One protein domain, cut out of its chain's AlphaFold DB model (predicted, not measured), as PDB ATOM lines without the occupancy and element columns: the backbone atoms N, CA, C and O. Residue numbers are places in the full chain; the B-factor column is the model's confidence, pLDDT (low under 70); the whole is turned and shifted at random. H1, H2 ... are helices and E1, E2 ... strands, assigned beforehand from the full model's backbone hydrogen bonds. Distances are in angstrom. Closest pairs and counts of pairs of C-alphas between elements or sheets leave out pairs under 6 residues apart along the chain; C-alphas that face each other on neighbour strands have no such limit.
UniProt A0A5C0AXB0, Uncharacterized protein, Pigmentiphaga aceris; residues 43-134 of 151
ATOM      1  N   THR A  43     -28.661 -56.581  47.653       85.12
ATOM      2  CA  THR A  43     -27.602 -56.348  48.639       85.12
ATOM      3  C   THR A  43     -26.771 -55.133  48.241       85.12
ATOM      4  O   THR A  43     -26.793 -54.689  47.094       85.12
ATOM      5  N   VAL A  44     -26.029 -54.581  49.202       86.81
ATOM      6  CA  VAL A  44     -25.045 -53.530  48.924       86.81
ATOM      7  C   VAL A  44     -23.901 -54.111  48.085       86.81
ATOM      8  O   VAL A  44     -23.303 -55.132  48.434       86.81
ATOM      9  N   PHE A  45     -23.570 -53.428  46.997       89.50
ATOM     10  CA  PHE A  45     -22.451 -53.710  46.111       89.50
ATOM     11  C   PHE A  45     -21.140 -53.325  46.798       89.50
ATOM     12  O   PHE A  45     -20.955 -52.182  47.207       89.50
ATOM     13  N   ARG A  46     -20.211 -54.278  46.926       90.19
ATOM     14  CA  ARG A  46     -18.926 -54.072  47.613       90.19
ATOM     15  C   ARG A  46     -17.776 -53.956  46.618       90.19
ATOM     16  O   ARG A  46     -17.135 -54.960  46.313       90.19
ATOM     17  N   PHE A  47     -17.509 -52.741  46.142       90.69
ATOM     18  CA  PHE A  47     -16.488 -52.446  45.131       90.69
ATOM     19  C   PHE A  47     -15.707 -51.167  45.446       90.69
ATOM     20  O   PHE A  47     -16.268 -50.189  45.931       90.69
ATOM     21  N   GLY A  48     -14.425 -51.155  45.074       90.44
ATOM     22  CA  GLY A  48     -13.540 -49.998  45.217       90.44
ATOM     23  C   GLY A  48     -12.931 -49.843  46.610       90.44
ATOM     24  O   GLY A  48     -13.248 -50.589  47.542       90.44
ATOM     25  N   THR A  49     -12.027 -48.874  46.741       90.81
ATOM     26  CA  THR A  49     -11.435 -48.469  48.024       90.81
ATOM     27  C   THR A  49     -12.361 -47.503  48.773       90.81
ATOM     28  O   THR A  49     -13.227 -46.885  48.146       90.81
ATOM     29  N   PRO A  50     -12.193 -47.326  50.097       89.69
ATOM     30  CA  PRO A  50     -12.938 -46.319  50.853       89.69
ATOM     31  C   PRO A  50     -12.896 -44.929  50.209       89.69
ATOM     32  O   PRO A  50     -13.942 -44.322  50.010       89.69
ATOM     33  N   GLU A  51     -11.726 -44.471  49.757       90.38
ATOM     34  CA  GLU A  51     -11.551 -43.141  49.157       90.38
ATOM     35  C   GLU A  51     -12.286 -43.002  47.817       90.38
ATOM     36  O   GLU A  51     -12.787 -41.930  47.478       90.38
ATOM     37  N   GLN A  52     -12.341 -44.083  47.033       93.88
ATOM     38  CA  GLN A  52     -13.087 -44.117  45.777       93.88
ATOM     39  C   GLN A  52     -14.592 -44.029  46.032       93.88
ATOM     40  O   GLN A  52     -15.294 -43.264  45.369       93.88
ATOM     41  N   VAL A  53     -15.089 -44.792  47.005       93.00
ATOM     42  CA  VAL A  53     -16.513 -44.805  47.345       93.00
ATOM     43  C   VAL A  53     -16.931 -43.477  47.981       93.00
ATOM     44  O   VAL A  53     -17.936 -42.905  47.561       93.00
ATOM     45  N   ASP A  54     -16.120 -42.915  48.879       91.81
ATOM     46  CA  ASP A  54     -16.349 -41.589  49.466       91.81
ATOM     47  C   ASP A  54     -16.417 -40.502  48.386       91.81
ATOM     48  O   ASP A  54     -17.321 -39.666  48.397       91.81
ATOM     49  N   ARG A  55     -15.522 -40.544  47.391       94.06
ATOM     50  CA  ARG A  55     -15.547 -39.608  46.257       94.06
ATOM     51  C   ARG A  55     -16.815 -39.737  45.416       94.06
ATOM     52  O   ARG A  55     -17.374 -38.720  44.994       94.06
ATOM     53  N   ALA A  56     -17.289 -40.959  45.184       95.69
ATOM     54  CA  ALA A  56     -18.532 -41.185  44.456       95.69
ATOM     55  C   ALA A  56     -19.734 -40.593  45.209       95.69
ATOM     56  O   ALA A  56     -20.547 -39.889  44.610       95.69
ATOM     57  N   TYR A  57     -19.817 -40.800  46.526       94.62
ATOM     58  CA  TYR A  57     -20.880 -40.211  47.344       94.62
ATOM     59  C   TYR A  57     -20.771 -38.695  47.479       94.62
ATOM     60  O   TYR A  57     -21.798 -38.020  47.477       94.62
ATOM     61  N   GLN A  58     -19.561 -38.142  47.525       93.50
ATOM     62  CA  GLN A  58     -19.369 -36.694  47.469       93.50
ATOM     63  C   GLN A  58     -19.891 -36.129  46.140       93.50
ATOM     64  O   GLN A  58     -20.679 -35.189  46.139       93.50
ATOM     65  N   THR A  59     -19.566 -36.780  45.017       95.06
ATOM     66  CA  THR A  59     -20.091 -36.413  43.689       95.06
ATOM     67  C   THR A  59     -21.623 -36.452  43.660       95.06
ATOM     68  O   THR A  59     -22.260 -35.554  43.110       95.06
ATOM     69  N   LEU A  60     -22.233 -37.472  44.278       95.00
ATOM     70  CA  LEU A  60     -23.687 -37.561  44.418       95.00
ATOM     71  C   LEU A  60     -24.244 -36.396  45.236       95.00
ATOM     72  O   LEU A  60     -25.173 -35.738  44.776       95.00
ATOM     73  N   LYS A  61     -23.673 -36.118  46.413       92.88
ATOM     74  CA  LYS A  61     -24.096 -35.023  47.299       92.88
ATOM     75  C   LYS A  61     -24.068 -33.674  46.581       92.88
ATOM     76  O   LYS A  61     -25.012 -32.902  46.715       92.88
ATOM     77  N   ASP A  62     -23.030 -33.433  45.787       92.06
ATOM     78  CA  ASP A  62     -22.855 -32.185  45.042       92.06
ATOM     79  C   ASP A  62     -23.830 -32.054  43.856       92.06
ATOM     80  O   ASP A  62     -24.084 -30.946  43.386       92.06
ATOM     81  N   THR A  63     -24.411 -33.167  43.387       92.12
ATOM     82  CA  THR A  63     -25.246 -33.206  42.171       92.12
ATOM     83  C   THR A  63     -26.740 -33.384  42.452       92.12
ATOM     84  O   THR A  63     -27.571 -32.818  41.744       92.12
ATOM     85  N   ILE A  64     -27.107 -34.189  43.453       90.44
ATOM     86  CA  ILE A  64     -28.463 -34.738  43.602       90.44
ATOM     87  C   ILE A  64     -29.525 -33.669  43.899       90.44
ATOM     88  O   ILE A  64     -30.681 -33.837  43.519       90.44
ATOM     89  N   GLY A  65     -29.155 -32.543  44.510       89.44
ATOM     90  CA  GLY A  65     -30.114 -31.507  44.890       89.44
ATOM     91  C   GLY A  65     -31.234 -32.029  45.813       89.44
ATOM     92  O   GLY A  65     -31.090 -33.078  46.442       89.44
ATOM     93  N   PRO A  66     -32.351 -31.290  45.934       90.62
ATOM     94  CA  PRO A  66     -33.503 -31.706  46.737       90.62
ATOM     95  C   PRO A  66     -34.142 -33.015  46.238       90.62
ATOM     96  O   PRO A  66     -34.358 -33.183  45.037       90.62
ATOM     97  N   LEU A  67     -34.457 -33.936  47.160       90.88
ATOM     98  CA  LEU A  67     -34.982 -35.270  46.829       90.88
ATOM     99  C   LEU A  67     -36.440 -35.262  46.332       90.88
ATOM    100  O   LEU A  67     -36.863 -36.205  45.665       90.88
ATOM    101  N   ASP A  68     -37.196 -34.200  46.601       90.31
ATOM    102  CA  ASP A  68     -38.569 -33.994  46.121       90.31
ATOM    103  C   ASP A  68     -38.656 -33.796  44.597       90.31
ATOM    104  O   ASP A  68     -39.714 -33.995  44.003       90.31
ATOM    105  N   LYS A  69     -37.534 -33.477  43.937       91.81
ATOM    106  CA  LYS A  69     -37.445 -33.372  42.471       91.81
ATOM    107  C   LYS A  69     -37.532 -34.720  41.751       91.81
ATOM    108  O   LYS A  69     -37.796 -34.748  40.550       91.81
ATOM    109  N   TYR A  70     -37.316 -35.830  42.454       92.19
ATOM    110  CA  TYR A  70     -37.323 -37.172  41.872       92.19
ATOM    111  C   TYR A  70     -38.706 -37.808  42.021       92.19
ATOM    112  O   TYR A  70     -38.941 -38.640  42.896       92.19
ATOM    113  N   ALA A  71     -39.635 -37.402  41.148       90.31
ATOM    114  CA  ALA A  71     -41.003 -37.930  41.130       90.31
ATOM    115  C   ALA A  71     -41.062 -39.433  40.800       90.31
ATOM    116  O   ALA A  71     -41.960 -40.135  41.261       90.31
ATOM    117  N   ALA A  72     -40.099 -39.924  40.016       94.31
ATOM    118  CA  ALA A  72     -39.931 -41.334  39.692       94.31
ATOM    119  C   ALA A  72     -38.683 -41.901  40.375       94.31
ATOM    120  O   ALA A  72     -37.684 -41.200  40.574       94.31
ATOM    121  N   THR A  73     -38.726 -43.194  40.690       96.81
ATOM    122  CA  THR A  73     -37.600 -43.894  41.314       96.81
ATOM    123  C   THR A  73     -36.396 -43.865  40.399       96.81
ATOM    124  O   THR A  73     -36.449 -44.337  39.262       96.81
ATOM    125  N   THR A  74     -35.314 -43.278  40.898       97.44
ATOM    126  CA  THR A  74     -34.127 -42.980  40.100       97.44
ATOM    127  C   THR A  74     -32.920 -43.648  40.726       97.44
ATOM    128  O   THR A  74     -32.589 -43.390  41.884       97.44
ATOM    129  N   VAL A  75     -32.252 -44.503  39.957       97.69
ATOM    130  CA  VAL A  75     -30.982 -45.121  40.334       97.69
ATOM    131  C   VAL A  75     -29.850 -44.238  39.837       97.69
ATOM    132  O   VAL A  75     -29.784 -43.903  38.655       97.69
ATOM    133  N   PHE A  76     -28.935 -43.898  40.730       97.56
ATOM    134  CA  PHE A  76     -27.693 -43.218  40.410       97.56
ATOM    135  C   PHE A  76     -26.563 -44.231  40.310       97.56
ATOM    136  O   PHE A  76     -26.392 -45.077  41.189       97.56
ATOM    137  N   TYR A  77     -25.752 -44.097  39.271       97.38
ATOM    138  CA  TYR A  77     -24.563 -44.903  39.054       97.38
ATOM    139  C   TYR A  77     -23.333 -44.012  39.080       97.38
ATOM    140  O   TYR A  77     -23.276 -42.968  38.424       97.38
ATOM    141  N   SER A  78     -22.329 -44.464  39.816       96.56
ATOM    142  CA  SER A  78     -20.983 -43.916  39.765       96.56
ATOM    143  C   SER A  78     -20.297 -44.413  38.498       96.56
ATOM    144  O   SER A  78     -20.271 -45.621  38.285       96.56
ATOM    145  N   LYS A  79     -19.730 -43.512  37.688       95.44
ATOM    146  CA  LYS A  79     -18.851 -43.832  36.553       95.44
ATOM    147  C   LYS A  79     -17.437 -43.352  36.871       95.44
ATOM    148  O   LYS A  79     -17.203 -42.156  37.071       95.44
ATOM    149  N   GLY A  80     -16.517 -44.302  37.019       94.38
ATOM    150  CA  GLY A  80     -15.135 -44.063  37.430       94.38
ATOM    151  C   GLY A  80     -14.987 -43.307  38.752       94.38
ATOM    152  O   GLY A  80     -14.039 -42.536  38.902       94.38
ATOM    153  N   TYR A  81     -15.937 -43.456  39.687       94.69
ATOM    154  CA  TYR A  81     -15.926 -42.815  41.017       94.69
ATOM    155  C   TYR A  81     -15.900 -41.280  41.022       94.69
ATOM    156  O   TYR A  81     -15.646 -40.664  42.054       94.69
ATOM    157  N   THR A  82     -16.135 -40.653  39.870       94.31
ATOM    158  CA  THR A  82     -15.973 -39.201  39.669       94.31
ATOM    159  C   THR A  82     -17.093 -38.579  38.849       94.31
ATOM    160  O   THR A  82     -17.249 -37.361  38.848       94.31
ATOM    161  N   LYS A  83     -17.872 -39.393  38.133       94.62
ATOM    162  CA  LYS A  83     -19.025 -38.953  37.351       94.62
ATOM    163  C   LYS A  83     -20.273 -39.670  37.831       94.62
ATOM    164  O   LYS A  83     -20.203 -40.803  38.306       94.62
ATOM    165  N   LEU A  84     -21.410 -39.015  37.648       95.50
ATOM    166  CA  LEU A  84     -22.718 -39.566  37.958       95.50
ATOM    167  C   LEU A  84     -23.499 -39.786  36.665       95.50
ATOM    168  O   LEU A  84     -23.529 -38.924  35.788       95.50
ATOM    169  N   THR A  85     -24.152 -40.932  36.560       95.75
ATOM    170  CA  THR A  85     -25.200 -41.179  35.565       95.75
ATOM    171  C   THR A  85     -26.453 -41.653  36.287       95.75
ATOM    172  O   THR A  85     -26.387 -42.045  37.452       95.75
ATOM    173  N   GLN A  86     -27.602 -41.574  35.629       96.25
ATOM    174  CA  GLN A  86     -28.887 -41.877  36.252       96.25
ATOM    175  C   GLN A  86     -29.747 -42.727  35.324       96.25
ATOM    176  O   GLN A  86     -29.674 -42.598  34.102       96.25
ATOM    177  N   HIS A  87     -30.573 -43.576  35.924       96.56
ATOM    178  CA  HIS A  87     -31.586 -44.370  35.246       96.56
ATOM    179  C   HIS A  87     -32.905 -44.248  36.003       96.56
ATOM    180  O   HIS A  87     -32.941 -44.438  37.218       96.56
ATOM    181  N   VAL A  88     -33.979 -43.942  35.284       96.44
ATOM    182  CA  VAL A  88     -35.329 -43.882  35.847       96.44
ATOM    183  C   VAL A  88     -35.983 -45.248  35.679       96.44
ATOM    184  O   VAL A  88     -36.026 -45.778  34.568       96.44
ATOM    185  N   CYS A  89     -36.487 -45.808  36.773       94.69
ATOM    186  CA  CYS A  89     -37.214 -47.073  36.762       94.69
ATOM    187  C   CYS A  89     -38.646 -46.872  36.256       94.69
ATOM    188  O   CYS A  89     -39.268 -45.844  36.523       94.69
ATOM    189  N   ALA A  90     -39.162 -47.855  35.518       85.50
ATOM    190  CA  ALA A  90     -40.445 -47.741  34.827       85.50
ATOM    191  C   ALA A  90     -41.657 -47.764  35.778       85.50
ATOM    192  O   ALA A  90     -42.585 -46.979  35.596       85.50
ATOM    193  N   ASP A  91     -41.629 -48.604  36.818       81.25
ATOM    194  CA  ASP A  91     -42.846 -49.024  37.531       81.25
ATOM    195  C   ASP A  91     -42.941 -48.504  38.975       81.25
ATOM    196  O   ASP A  91     -43.453 -49.168  39.875       81.25
ATOM    197  N   GLY A  92     -42.416 -47.306  39.242       85.94
ATOM    198  CA  GLY A  92     -42.487 -46.666  40.565       85.94
ATOM    199  C   GLY A  92     -41.602 -47.307  41.644       85.94
ATOM    200  O   GLY A  92     -41.180 -46.609  42.555       85.94
ATOM    201  N   LYS A  93     -41.227 -48.579  41.526       94.31
ATOM    202  CA  LYS A  93     -40.091 -49.213  42.212       94.31
ATOM    203  C   LYS A  93     -39.076 -49.688  41.172       94.31
ATOM    204  O   LYS A  93     -39.399 -49.811  39.994       94.31
ATOM    205  N   CYS A  94     -37.846 -49.940  41.599       94.00
ATOM    206  CA  CYS A  94     -36.825 -50.535  40.745       94.00
ATOM    207  C   CYS A  94     -36.744 -52.035  40.984       94.00
ATOM    208  O   CYS A  94     -36.476 -52.472  42.105       94.00
ATOM    209  N   SER A  95     -36.896 -52.812  39.920       93.81
ATOM    210  CA  SER A  95     -36.548 -54.229  39.934       93.81
ATOM    211  C   SER A  95     -35.042 -54.430  39.696       93.81
ATOM    212  O   SER A  95     -34.349 -53.543  39.181       93.81
ATOM    213  N   VAL A  96     -34.511 -55.606  40.027       92.19
ATOM    214  CA  VAL A  96     -33.143 -56.020  39.672       92.19
ATOM    215  C   VAL A  96     -32.898 -55.905  38.160       92.19
ATOM    216  O   VAL A  96     -31.857 -55.357  37.788       92.19
ATOM    217  N   PRO A  97     -33.821 -56.331  37.270       93.06
ATOM    218  CA  PRO A  97     -33.715 -56.055  35.840       93.06
ATOM    219  C   PRO A  97     -33.546 -54.575  35.488       93.06
ATOM    220  O   PRO A  97     -32.735 -54.260  34.621       93.06
ATOM    221  N   ASP A  98     -34.257 -53.656  36.144       93.69
ATOM    222  CA  ASP A  98     -34.124 -52.219  35.858       93.69
ATOM    223  C   ASP A  98     -32.773 -51.672  36.316       93.69
ATOM    224  O   ASP A  98     -32.093 -50.966  35.566       93.69
ATOM    225  N   ILE A  99     -32.320 -52.086  37.502       93.94
ATOM    226  CA  ILE A  99     -30.976 -51.756  37.990       93.94
ATOM    227  C   ILE A  99     -29.914 -52.301  37.021       93.94
ATOM    228  O   ILE A  99     -28.935 -51.610  36.726       93.94
ATOM    229  N   GLY A 100     -30.123 -53.508  36.488       93.38
ATOM    230  CA  GLY A 100     -29.273 -54.135  35.479       93.38
ATOM    231  C   GLY A 100     -29.234 -53.359  34.161       93.38
ATOM    232  O   GLY A 100     -28.148 -53.105  33.644       93.38
ATOM    233  N   LYS A 101     -30.385 -52.906  33.644       93.75
ATOM    234  CA  LYS A 101     -30.455 -52.071  32.429       93.75
ATOM    235  C   LYS A 101     -29.662 -50.777  32.597       93.75
ATOM    236  O   LYS A 101     -28.840 -50.451  31.739       93.75
ATOM    237  N   GLY A 102     -29.867 -50.063  33.707       94.38
ATOM    238  CA  GLY A 102     -29.125 -48.836  33.997       94.38
ATOM    239  C   GLY A 102     -27.622 -49.087  34.163       94.38
ATOM    240  O   GLY A 102     -26.806 -48.327  33.640       94.38
ATOM    241  N   PHE A 103     -27.241 -50.201  34.793       93.31
ATOM    242  CA  PHE A 103     -25.842 -50.612  34.928       93.31
ATOM    243  C   PHE A 103     -25.184 -50.883  33.569       93.31
ATOM    244  O   PHE A 103     -24.090 -50.378  33.299       93.31
ATOM    245  N   SER A 104     -25.850 -51.646  32.697       92.50
ATOM    246  CA  SER A 104     -25.370 -51.934  31.343       92.50
ATOM    247  C   SER A 104     -25.227 -50.661  30.511       92.50
ATOM    248  O   SER A 104     -24.217 -50.493  29.832       92.50
ATOM    249  N   ALA A 105     -26.190 -49.740  30.609       92.62
ATOM    250  CA  ALA A 105     -26.123 -48.450  29.928       92.62
ATOM    251  C   ALA A 105     -24.960 -47.581  30.441       92.62
ATOM    252  O   ALA A 105     -24.234 -46.993  29.642       92.62
ATOM    253  N   CYS A 106     -24.732 -47.534  31.757       93.81
ATOM    254  CA  CYS A 106     -23.613 -46.793  32.346       93.81
ATOM    255  C   CYS A 106     -22.255 -47.339  31.869       93.81
ATOM    256  O   CYS A 106     -21.366 -46.567  31.485       93.81
ATOM    257  N   SER A 107     -22.124 -48.670  31.858       89.75
ATOM    258  CA  SER A 107     -20.890 -49.401  31.528       89.75
ATOM    259  C   SER A 107     -20.546 -49.390  30.034       89.75
ATOM    260  O   SER A 107     -19.506 -49.914  29.633       89.75
ATOM    261  N   ALA A 108     -21.388 -48.792  29.187       84.12
ATOM    262  CA  ALA A 108     -21.043 -48.539  27.796       84.12
ATOM    263  C   ALA A 108     -19.865 -47.540  27.751       84.12
ATOM    264  O   ALA A 108     -20.013 -46.355  28.070       84.12
ATOM    265  N   GLY A 109     -18.661 -48.025  27.433       70.69
ATOM    266  CA  GLY A 109     -17.459 -47.182  27.391       70.69
ATOM    267  C   GLY A 109     -16.130 -47.931  27.293       70.69
ATOM    268  O   GLY A 109     -15.213 -47.428  26.658       70.69
ATOM    269  N   GLY A 110     -16.034 -49.151  27.833       77.94
ATOM    270  CA  GLY A 110     -14.818 -49.967  27.754       77.94
ATOM    271  C   GLY A 110     -14.457 -50.637  29.080       77.94
ATOM    272  O   GLY A 110     -15.265 -50.688  30.000       77.94
ATOM    273  N   MET A 111     -13.233 -51.169  29.172       80.38
ATOM    274  CA  MET A 111     -12.729 -51.899  30.351       80.38
ATOM    275  C   MET A 111     -11.833 -51.042  31.266       80.38
ATOM    276  O   MET A 111     -11.134 -51.576  32.127       80.38
ATOM    277  N   SER A 112     -11.796 -49.720  31.067       88.62
ATOM    278  CA  SER A 112     -10.964 -48.827  31.875       88.62
ATOM    279  C   SER A 112     -11.623 -48.501  33.221       88.62
ATOM    280  O   SER A 112     -12.845 -48.539  33.354       88.62
ATOM    281  N   LEU A 113     -10.828 -48.102  34.220       85.19
ATOM    282  CA  LEU A 113     -11.371 -47.628  35.500       85.19
ATOM    283  C   LEU A 113     -12.283 -46.402  35.324       85.19
ATOM    284  O   LEU A 113     -13.238 -46.246  36.075       85.19
ATOM    285  N   ALA A 114     -12.014 -45.544  34.335       89.19
ATOM    286  CA  ALA A 114     -12.842 -44.373  34.050       89.19
ATOM    287  C   ALA A 114     -14.228 -44.747  33.492       89.19
ATOM    288  O   ALA A 114     -15.171 -43.966  33.625       89.19
ATOM    289  N   ASP A 115     -14.347 -45.940  32.904       88.12
ATOM    290  CA  ASP A 115     -15.591 -46.480  32.353       88.12
ATOM    291  C   ASP A 115     -16.307 -47.436  33.309       88.12
ATOM    292  O   ASP A 115     -17.474 -47.755  33.085       88.12
ATOM    293  N   ALA A 116     -15.638 -47.863  34.386       91.06
ATOM    294  CA  ALA A 116     -16.218 -48.730  35.398       91.06
ATOM    295  C   ALA A 116     -17.439 -48.062  36.035       91.06
ATOM    296  O   ALA A 116     -17.356 -46.940  36.540       91.06
ATOM    297  N   CYS A 117     -18.562 -48.773  36.027       93.81
ATOM    298  CA  CYS A 117     -19.801 -48.300  36.612       93.81
ATOM    299  C   CYS A 117     -20.208 -49.125  37.818       93.81
ATOM    300  O   CYS A 117     -19.997 -50.332  37.845       93.81
ATOM    301  N   TYR A 118     -20.830 -48.475  38.797       94.81
ATOM    302  CA  TYR A 118     -21.365 -49.133  39.987       94.81
ATOM    303  C   TYR A 118     -22.682 -48.479  40.407       94.81
ATOM    304  O   TYR A 118     -22.744 -47.244  40.432       94.81
ATOM    305  N   PRO A 119     -23.726 -49.255  40.763       95.88
ATOM    306  CA  PRO A 119     -24.915 -48.705  41.403       95.88
ATOM    307  C   PRO A 119     -24.497 -48.003  42.694       95.88
ATOM    308  O   PRO A 119     -23.887 -48.621  43.564       95.88
ATOM    309  N   LEU A 120     -24.774 -46.706  42.791       96.56
ATOM    310  CA  LEU A 120     -24.327 -45.860  43.893       96.56
ATOM    311  C   LEU A 120     -25.448 -45.633  44.900       96.56
ATOM    312  O   LEU A 120     -25.264 -45.887  46.087       96.56
ATOM    313  N   ALA A 121     -26.605 -45.169  44.432       96.56
ATOM    314  CA  ALA A 121     -27.742 -44.880  45.292       96.56
ATOM    315  C   ALA A 121     -29.074 -44.928  44.533       96.56
ATOM    316  O   ALA A 121     -29.086 -44.910  43.304       96.56
ATOM    317  N   VAL A 122     -30.191 -44.936  45.257       96.88
ATOM    318  CA  VAL A 122     -31.545 -44.811  44.699       96.88
ATOM    319  C   VAL A 122     -32.302 -43.706  45.423       96.88
ATOM    320  O   VAL A 122     -32.406 -43.744  46.648       96.88
ATOM    321  N   ALA A 123     -32.845 -42.745  44.676       96.62
ATOM    322  CA  ALA A 123     -33.845 -41.813  45.189       96.62
ATOM    323  C   ALA A 123     -35.239 -42.429  45.045       96.62
ATOM    324  O   ALA A 123     -35.651 -42.808  43.946       96.62
ATOM    325  N   TYR A 124     -35.961 -42.520  46.160       96.12
ATOM    326  CA  TYR A 124     -37.323 -43.040  46.220       96.12
ATOM    327  C   TYR A 124     -38.091 -42.381  47.361       96.12
ATOM    328  O   TYR A 124     -37.629 -42.402  48.501       96.12
ATOM    329  N   GLN A 125     -39.262 -41.808  47.064       93.56
ATOM    330  CA  GLN A 125     -40.159 -41.195  48.058       93.56
ATOM    331  C   GLN A 125     -39.436 -40.266  49.051       93.56
ATOM    332  O   GLN A 125     -39.548 -40.422  50.268       93.56
ATOM    333  N   ASN A 126     -38.670 -39.304  48.526       92.19
ATOM    334  CA  ASN A 126     -37.912 -38.330  49.319       92.19
ATOM    335  C   ASN A 126     -36.857 -38.954  50.263       92.19
ATOM    336  O   ASN A 126     -36.458 -38.346  51.256       92.19
ATOM    337  N   LYS A 127     -36.407 -40.179  49.967       93.56
ATOM    338  CA  LYS A 127     -35.331 -40.881  50.674       93.56
ATOM    339  C   LYS A 127     -34.247 -41.314  49.703       93.56
ATOM    340  O   LYS A 127     -34.513 -41.556  48.525       93.56
ATOM    341  N   LEU A 128     -33.035 -41.439  50.232       94.62
ATOM    342  CA  LEU A 128     -31.883 -41.958  49.515       94.62
ATOM    343  C   LEU A 128     -31.466 -43.302  50.115       94.62
ATOM    344  O   LEU A 128     -31.347 -43.435  51.334       94.62
ATOM    345  N   TYR A 129     -31.234 -44.282  49.251       94.56
ATOM    346  CA  TYR A 129     -30.779 -45.620  49.617       94.56
ATOM    347  C   TYR A 129     -29.410 -45.877  49.005       94.56
ATOM    348  O   TYR A 129     -29.239 -45.679  47.807       94.56
ATOM    349  N   CYS A 130     -28.443 -46.304  49.804       93.94
ATOM    350  CA  CYS A 130     -27.049 -46.419  49.409       93.94
ATOM    351  C   CYS A 130     -26.714 -47.841  48.990       93.94
ATOM    352  O   CYS A 130     -26.875 -48.790  49.754       93.94
ATOM    353  N   LEU A 131     -26.240 -47.975  47.754       94.31
ATOM    354  CA  LEU A 131     -25.996 -49.263  47.119       94.31
ATOM    355  C   LEU A 131     -24.520 -49.618  47.036       94.31
ATOM    356  O   LEU A 131     -24.224 -50.795  46.879       94.31
ATOM    357  N   LEU A 132     -23.602 -48.658  47.158       93.94
ATOM    358  CA  LEU A 132     -22.165 -48.914  47.067       93.94
ATOM    359  C   LEU A 132     -21.492 -48.837  48.437       93.94
ATOM    360  O   LEU A 132     -21.662 -47.868  49.175       93.94
ATOM    361  N   ALA A 133     -20.667 -49.828  48.743       91.56
ATOM    362  CA  ALA A 133     -19.732 -49.821  49.855       91.56
ATOM    363  C   ALA A 133     -18.341 -50.240  49.361       91.56
ATOM    364  O   ALA A 133     -18.234 -50.968  48.370       91.56
ATOM    365  N   PRO A 134     -17.265 -49.826  50.046       90.50
ATOM    366  CA  PRO A 134     -15.927 -50.269  49.693       90.50
ATOM    367  C   PRO A 134     -15.755 -51.776  49.918       90.50
ATOM    368  O   PRO A 134     -16.399 -52.395  50.779       90.50
TER     369      PRO A 134
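AT A GLANCE: This is residues 43 to 134 of the 151 residues of an uncharacterized protein of Pigmentiphaga aceris (UniProt A0A5C0AXB0). One strongly twisted sheet of four strands makes the middle of the domain, with helix H1 over one face and helix H2 over the other: three layers, helix, sheet, helix. The strands E1 and E3 run through the core, and a short parallel pairing of residues 45 to 46 with 132 to 133 brings the two ends of the printed part together. The 92 printed residues hold, in chain order, H1, E1, E2, H2, E3 and E4; the sheet's order is E2, E1, E3, E4, all antiparallel, and the class is mixed, helices and strands. The whole is compact, with a radius of gyration of the C-alphas of 12.3 A, and rounded, spanning 32 by 25 by 22 A.

IN THESE COORDINATES: H1, residues 50 to 64, begins at C-alpha 50 (-12.938, -46.319, 50.853) and is 20.7 A long. E1 is residues 74 to 79 and E2 residues 83 to 88. H2, residues 96 to 106, is 15.2 A long. E3, residues 117 to 124, is 20.7 A long, and E4, residues 127 to 130, ends at C-alpha 130 (-27.049, -46.419, 49.409).

HOW THE PARTS SIT: E1 and E2 form a hairpin, with N 77 and O 85 2.8 A apart. E1 and E3 are antiparallel at 156 degrees, with N 76 and O 121 2.8 A apart. E3 and E4 form a hairpin, with N 122 and O 129 2.8 A apart. H1 is on the sheet at a height of 8.5 A, over E1 and E3, slantwise to the strands at 48 degrees to E1 on the local plane; the closest C-alphas of H1 and E1 are those of Ala 56 and Ser 78, 6.0 A apart. H2 is on the opposite face; its closest C-alpha pair with E2 is Gly 102 and His 87, 5.2 A. E2, H2 and E3 form a split strand-helix-strand unit, two strands running the same way with E1 between them, its crossover right-handed. In H1 and H2 every O i to N i+4 pair is within hydrogen-bond range.

THE WHOLE: The C-alphas farthest apart, those of Asp 68 and Met 111, are 35.2 A apart. The printed part has no cut, no link is long, and no printed residue has a pLDDT under 70.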